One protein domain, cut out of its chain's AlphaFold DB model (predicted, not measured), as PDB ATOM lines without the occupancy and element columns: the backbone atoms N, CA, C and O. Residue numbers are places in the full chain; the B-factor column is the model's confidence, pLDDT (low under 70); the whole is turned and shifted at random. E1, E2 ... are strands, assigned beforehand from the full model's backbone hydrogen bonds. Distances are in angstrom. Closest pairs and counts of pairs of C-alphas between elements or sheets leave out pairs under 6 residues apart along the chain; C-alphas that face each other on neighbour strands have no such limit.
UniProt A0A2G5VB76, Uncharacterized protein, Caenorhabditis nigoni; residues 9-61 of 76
ATOM      1  N   LYS A   9     148.668  85.816 141.929       77.88
ATOM      2  CA  LYS A   9     149.234  84.810 142.838       77.88
ATOM      3  C   LYS A   9     150.208  83.897 142.099       77.88
ATOM      4  O   LYS A   9     149.919  83.467 140.984       77.88
ATOM      5  N   ILE A  10     151.332  83.549 142.727       80.25
ATOM      6  CA  ILE A  10     152.300  82.603 142.136       80.25
ATOM      7  C   ILE A  10     151.644  81.241 141.861       80.25
ATOM      8  O   ILE A  10     151.919  80.599 140.849       80.25
ATOM      9  N   MET A  11     150.713  80.825 142.723       81.25
ATOM     10  CA  MET A  11     150.006  79.547 142.591       81.25
ATOM     11  C   MET A  11     149.244  79.371 141.279       81.25
ATOM     12  O   MET A  11     149.152  78.238 140.799       81.25
ATOM     13  N   ASP A  12     148.758  80.473 140.704       79.56
ATOM     14  CA  ASP A  12     147.967  80.491 139.469       79.56
ATOM     15  C   ASP A  12     148.833  80.241 138.217       79.56
ATOM     16  O   ASP A  12     148.308  80.034 137.121       79.56
ATOM     17  N   GLY A  13     150.163  80.263 138.363       77.38
ATOM     18  CA  GLY A  13     151.116  79.902 137.316       77.38
ATOM     19  C   GLY A  13     151.201  78.412 137.022       77.38
ATOM     20  O   GLY A  13     150.681  77.566 137.749       77.38
ATOM     21  N   ARG A  14     151.957  78.074 135.977       84.25
ATOM     22  CA  ARG A  14     152.487  76.720 135.772       84.25
ATOM     23  C   ARG A  14     153.810  76.551 136.508       84.25
ATOM     24  O   ARG A  14     154.504  77.529 136.769       84.25
ATOM     25  N   VAL A  15     154.144  75.312 136.865       86.25
ATOM     26  CA  VAL A  15     155.466  74.976 137.422       86.25
ATOM     27  C   VAL A  15     156.549  75.538 136.497       86.25
ATOM     28  O   VAL A  15     156.457  75.364 135.283       86.25
ATOM     29  N   GLY A  16     157.529  76.238 137.063       82.56
ATOM     30  CA  GLY A  16     158.617  76.880 136.329       82.56
ATOM     31  C   GLY A  16     158.288  78.251 135.731       82.56
ATOM     32  O   GLY A  16     159.202  78.915 135.251       82.56
ATOM     33  N   ASP A  17     157.032  78.720 135.772       81.81
ATOM     34  CA  ASP A  17     156.716  80.081 135.325       81.81
ATOM     35  C   ASP A  17     157.468  81.097 136.220       81.81
ATOM     36  O   ASP A  17     157.453  80.950 137.448       81.81
ATOM     37  N   PRO A  18     158.094  82.142 135.644       79.25
ATOM     38  CA  PRO A  18     158.806  83.158 136.412       79.25
ATOM     39  C   PRO A  18     157.847  84.206 136.992       79.25
ATOM     40  O   PRO A  18     156.940  84.714 136.312       79.25
ATOM     41  N   PHE A  19     158.073  84.593 138.244       80.25
ATOM     42  CA  PHE A  19     157.319  85.602 138.981       80.25
ATOM     43  C   PHE A  19     158.244  86.652 139.582       80.25
ATOM     44  O   PHE A  19     159.308  86.329 140.082       80.25
ATOM     45  N   ILE A  20     157.822  87.916 139.539       77.31
ATOM     46  CA  ILE A  20     158.554  89.012 140.168       77.31
ATOM     47  C   ILE A  20     157.906  89.318 141.508       77.31
ATOM     48  O   ILE A  20     156.721  89.655 141.539       77.31
ATOM     49  N   VAL A  21     158.682  89.261 142.583       78.44
ATOM     50  CA  VAL A  21     158.246  89.606 143.941       78.44
ATOM     51  C   VAL A  21     159.255  90.553 144.603       78.44
ATOM     52  O   VAL A  21     160.417  90.584 144.189       78.44
ATOM     53  N   PRO A  22     158.864  91.311 145.643       77.56
ATOM     54  CA  PRO A  22     159.823  92.057 146.453       77.56
ATOM     55  C   PRO A  22     160.854  91.111 147.091       77.56
ATOM     56  O   PRO A  22     160.482  90.084 147.652       77.56
ATOM     57  N   LYS A  23     162.141  91.458 147.043       75.75
ATOM     58  CA  LYS A  23     163.269  90.684 147.597       75.75
ATOM     59  C   LYS A  23     163.155  90.451 149.108       75.75
ATOM     60  O   LYS A  23     163.637  89.446 149.604       75.75
ATOM     61  N   GLY A  24     162.475  91.348 149.822       71.44
ATOM     62  CA  GLY A  24     162.142  91.208 151.246       71.44
ATOM     63  C   GLY A  24     160.759  90.606 151.518       71.44
ATOM     64  O   GLY A  24     160.235  90.764 152.614       71.44
ATOM     65  N   TYR A  25     160.107  89.991 150.528       76.25
ATOM     66  CA  TYR A  25     158.782  89.406 150.724       76.25
ATOM     67  C   TYR A  25     158.860  88.138 151.586       76.25
ATOM     68  O   TYR A  25     159.209  87.066 151.099       76.25
ATOM     69  N   GLU A  26     158.485  88.254 152.858       74.50
ATOM     70  CA  GLU A  26     158.480  87.141 153.823       74.50
ATOM     71  C   GLU A  26     157.244  86.230 153.717       74.50
ATOM     72  O   GLU A  26     157.075  85.287 154.490       74.50
ATOM     73  N   GLY A  27     156.338  86.508 152.777       74.94
ATOM     74  CA  GLY A  27     155.136  85.705 152.605       74.94
ATOM     75  C   GLY A  27     155.390  84.360 151.920       74.94
ATOM     76  O   GLY A  27     156.470  84.051 151.419       74.94
ATOM     77  N   LYS A  28     154.329  83.552 151.894       84.50
ATOM     78  CA  LYS A  28     154.293  82.210 151.294       84.50
ATOM     79  C   LYS A  28     153.844  82.274 149.835       84.50
ATOM     80  O   LYS A  28     153.186  83.242 149.444       84.50
ATOM     81  N   PHE A  29     154.094  81.225 149.049       82.62
ATOM     82  CA  PHE A  29     153.686  81.172 147.635       82.62
ATOM     83  C   PHE A  29     152.178  81.398 147.414       82.62
ATOM     84  O   PHE A  29     151.787  81.920 146.369       82.62
ATOM     85  N   GLU A  30     151.330  81.067 148.395       79.00
ATOM     86  CA  GLU A  30     149.873  81.281 148.324       79.00
ATOM     87  C   GLU A  30     149.439  82.751 148.384       79.00
ATOM     88  O   GLU A  30     148.403  83.126 147.823       79.00
ATOM     89  N   ASN A  31     150.241  83.573 149.059       73.94
ATOM     90  CA  ASN A  31     149.957  84.981 149.329       73.94
ATOM     91  C   ASN A  31     150.840  85.920 148.502       73.94
ATOM     92  O   ASN A  31     150.572  87.119 148.442       73.94
ATOM     93  N   ALA A  32     151.875  85.382 147.857       75.31
ATOM     94  CA  ALA A  32     152.783  86.123 147.003       75.31
ATOM     95  C   ALA A  32     152.062  86.631 145.756       75.31
ATOM     96  O   ALA A  32     151.609  85.838 144.926       75.31
ATOM     97  N   VAL A  33     151.975  87.955 145.619       73.62
ATOM     98  CA  VAL A  33     151.367  88.627 144.469       73.62
ATOM     99  C   VAL A  33     152.475  89.210 143.589       73.62
ATOM    100  O   VAL A  33     153.233  90.076 144.013       73.62
ATOM    101  N   LYS A  34     152.568  88.722 142.353       70.44
ATOM    102  CA  LYS A  34     153.542  89.140 141.342       70.44
ATOM    103  C   LYS A  34     153.205  90.486 140.711       70.44
ATOM    104  O   LYS A  34     152.042  90.723 140.424       70.44
ATOM    105  N   VAL A  35     154.219  91.267 140.332       62.72
ATOM    106  CA  VAL A  35     154.113  92.415 139.399       62.72
ATOM    107  C   VAL A  35     154.106  91.917 137.936       62.72
ATOM    108  O   VAL A  35     154.835  90.968 137.637       62.72
ATOM    109  N   PRO A  36     153.324  92.480 136.990       57.38
ATOM    110  CA  PRO A  36     153.172  91.877 135.664       57.38
ATOM    111  C   PRO A  36     154.500  91.642 134.939       57.38
ATOM    112  O   PRO A  36     155.287  92.562 134.744       57.38
ATOM    113  N   LEU A  37     154.689  90.408 134.471       59.47
ATOM    114  CA  LEU A  37     155.545  90.116 133.322       59.47
ATOM    115  C   LEU A  37     154.628  89.901 132.121       59.47
ATOM    116  O   LEU A  37     153.447  89.603 132.312       59.47
ATOM    117  N   ASN A  38     155.184  90.006 130.915       58.84
ATOM    118  CA  ASN A  38     154.510  89.948 129.606       58.84
ATOM    119  C   ASN A  38     153.686  88.667 129.316       58.84
ATOM    120  O   ASN A  38     153.306  88.424 128.176       58.84
ATOM    121  N   THR A  39     153.383  87.835 130.314       50.25
ATOM    122  CA  THR A  39     152.596  86.608 130.196       50.25
ATOM    123  C   THR A  39     151.210  86.749 130.856       50.25
ATOM    124  O   THR A  39     151.087  86.876 132.081       50.25
ATOM    125  N   PRO A  40     150.110  86.721 130.079       51.97
ATOM    126  CA  PRO A  40     148.753  86.786 130.614       51.97
ATOM    127  C   PRO A  40     148.246  85.392 131.024       51.97
ATOM    128  O   PRO A  40     147.927  84.579 130.164       51.97
ATOM    129  N   ARG A  41     148.141  85.108 132.331       62.59
ATOM    130  CA  ARG A  41     147.427  83.952 132.909       62.59
ATOM    131  C   ARG A  41     146.866  84.291 134.293       62.59
ATOM    132  O   ARG A  41     147.643  84.691 135.149       62.59
ATOM    133  N   GLY A  42     145.555  84.125 134.497       61.03
ATOM    134  CA  GLY A  42     144.853  84.333 135.780       61.03
ATOM    135  C   GLY A  42     144.210  85.719 135.967       61.03
ATOM    136  O   GLY A  42     144.568  86.684 135.280       61.03
ATOM    137  N   LYS A  43     143.254  85.817 136.908       64.31
ATOM    138  CA  LYS A  43     142.637  87.095 137.318       64.31
ATOM    139  C   LYS A  43     143.679  87.949 138.036       64.31
ATOM    140  O   LYS A  43     144.461  87.445 138.835       64.31
ATOM    141  N   ALA A  44     143.713  89.233 137.707       61.84
ATOM    142  CA  ALA A  44     144.618  90.168 138.348       61.84
ATOM    143  C   ALA A  44     144.015  90.654 139.681       61.84
ATOM    144  O   ALA A  44     142.800  90.806 139.795       61.84
ATOM    145  N   TYR A  45     144.863  90.871 140.680       61.00
ATOM    146  CA  TYR A  45     144.525  91.272 142.042       61.00
ATOM    147  C   TYR A  45     145.266  92.563 142.405       61.00
ATOM    148  O   TYR A  45     146.358  92.806 141.887       61.00
ATOM    149  N   PRO A  46     144.719  93.394 143.303       61.56
ATOM    150  CA  PRO A  46     145.477  94.509 143.854       61.56
ATOM    151  C   PRO A  46     146.738  93.983 144.550       61.56
ATOM    152  O   PRO A  46     146.690  93.004 145.299       61.56
ATOM    153  N   ILE A  47     147.877  94.617 144.274       60.28
ATOM    154  CA  ILE A  47     149.127  94.312 144.970       60.28
ATOM    155  C   ILE A  47     148.993  94.854 146.405       60.28
ATOM    156  O   ILE A  47     148.610  96.016 146.558       60.28
ATOM    157  N   PRO A  48     149.257  94.046 147.452       53.88
ATOM    158  CA  PRO A  48     149.158  94.509 148.831       53.88
ATOM    159  C   PRO A  48     150.058  95.726 149.085       53.88
ATOM    160  O   PRO A  48     151.214  95.767 148.655       53.88
ATOM    161  N   GLN A  49     149.524  96.713 149.807       48.22
ATOM    162  CA  GLN A  49     150.246  97.928 150.175       48.22
ATOM    163  C   GLN A  49     151.366  97.571 151.170       48.22
ATOM    164  O   GLN A  49     151.118  96.922 152.181       48.22
ATOM    165  N   GLY A  50     152.606  97.931 150.834       46.88
ATOM    166  CA  GLY A  50     153.825  97.428 151.489       46.88
ATOM    167  C   GLY A  50     154.885  96.943 150.493       46.88
ATOM    168  O   GLY A  50     156.044  96.776 150.857       46.88
ATOM    169  N   SER A  51     154.527  96.797 149.210       48.53
ATOM    170  CA  SER A  51     155.485  96.597 148.115       48.53
ATOM    171  C   SER A  51     156.218  97.903 147.766       48.53
ATOM    172  O   SER A  51     156.068  98.442 146.668       48.53
ATOM    173  N   GLY A  52     156.975  98.463 148.710       42.47
ATOM    174  CA  GLY A  52     157.938  99.513 148.386       42.47
ATOM    175  C   GLY A  52     158.903  98.998 147.311       42.47
ATOM    176  O   GLY A  52     159.515  97.947 147.471       42.47
ATOM    177  N   THR A  53     158.992  99.684 146.178       54.72
ATOM    178  CA  THR A  53     160.015  99.458 145.137       54.72
ATOM    179  C   THR A  53     161.418  99.854 145.639       54.72
ATOM    180  O   THR A  53     161.472 100.767 146.465       54.72
ATOM    181  N   PRO A  54     162.545  99.270 145.145       56.75
ATOM    182  CA  PRO A  54     162.698  98.633 143.828       56.75
ATOM    183  C   PRO A  54     163.410  97.264 143.788       56.75
ATOM    184  O   PRO A  54     163.614  96.751 142.689       56.75
ATOM    185  N   ASP A  55     163.781  96.657 144.918       67.25
ATOM    186  CA  ASP A  55     164.483  95.367 144.899       67.25
ATOM    187  C   ASP A  55     163.486  94.245 144.603       67.25
ATOM    188  O   ASP A  55     162.929  93.595 145.486       67.25
ATOM    189  N   LEU A  56     163.210  94.073 143.319       75.44
ATOM    190  CA  LEU A  56     162.406  93.006 142.767       75.44
ATOM    191  C   LEU A  56     163.334  91.850 142.399       75.44
ATOM    192  O   LEU A  56     164.364  92.050 141.761       75.44
ATOM    193  N   THR A  57     162.962  90.635 142.777       77.94
ATOM    194  CA  THR A  57     163.678  89.425 142.369       77.94
ATOM    195  C   THR A  57     162.738  88.476 141.643       77.94
ATOM    196  O   THR A  57     161.516  88.506 141.836       77.94
ATOM    197  N   VAL A  58     163.320  87.659 140.770       80.94
ATOM    198  CA  VAL A  58     162.596  86.635 140.029       80.94
ATOM    199  C   VAL A  58     162.633  85.347 140.834       80.94
ATOM    200  O   VAL A  58     163.697  84.836 141.166       80.94
ATOM    201  N   VAL A  59     161.455  84.810 141.109       83.75
ATOM    202  CA  VAL A  59     161.254  83.489 141.695       83.75
ATOM    203  C   VAL A  59     160.465  82.646 140.708       83.75
ATOM    204  O   VAL A  59     159.535  83.135 140.064       83.75
ATOM    205  N   ASN A  60     160.812  81.375 140.574       86.00
ATOM    206  CA  ASN A  60     160.043  80.458 139.741       86.00
ATOM    207  C   ASN A  60     158.971  79.791 140.598       86.00
ATOM    208  O   ASN A  60     159.223  79.461 141.755       86.00
ATOM    209  N   ARG A  61     157.774  79.572 140.044       85.56
ATOM    210  CA  ARG A  61     156.775  78.750 140.737       85.56
ATOM    211  C   ARG A  61     157.334  77.329 140.882       85.56
ATOM    212  O   ARG A  61     157.561  76.690 139.850       85.56
TER     213      ARG A  61
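Overview. This is residues 9 to 61 of the 76 residues of an uncharacterized protein of Caenorhabditis nigoni (UniProt A0A2G5VB76). There is little regular structure: a two-stranded antiparallel ribbon, E1 and E2, lies on one side, and a long winding loop, residues 23 to 55, joins the strands. Past E1 the loop folds back and crosses over it near residue 34, then swings out wide before E2. The printed part has 53 residues, with no named helix and two named strands, E1 then E2; the class is all strand, with 10 residues in named elements. The whole is compact, with a radius of gyration of the C-alphas of 10.3 A and spans of 25 by 21 by 20 A.

Along the chain. E1, residues 18 to 22, is 13.5 A long and begins at C-alpha 18 (158.806, 83.158, 136.412). E2, residues 56 to 60, is 13.1 A long and ends at C-alpha 60 (160.043, 80.458, 139.741).

Arrangement. E1 and E2 form an antiparallel hairpin at 143 degrees. C-alphas 18 and 60 face each other at 4.5 A. N 19 and O 59, 2.8 A, and N 57 and O 21, 2.9 A, are within hydrogen-bond range.

Size, cuts and confidence. The farthest C-alphas, of Val 15 and Gly 52, are 27.0 A apart. The printed part has no cut. The 33-residue link is long; residues 35 to 55 have pLDDT under 70.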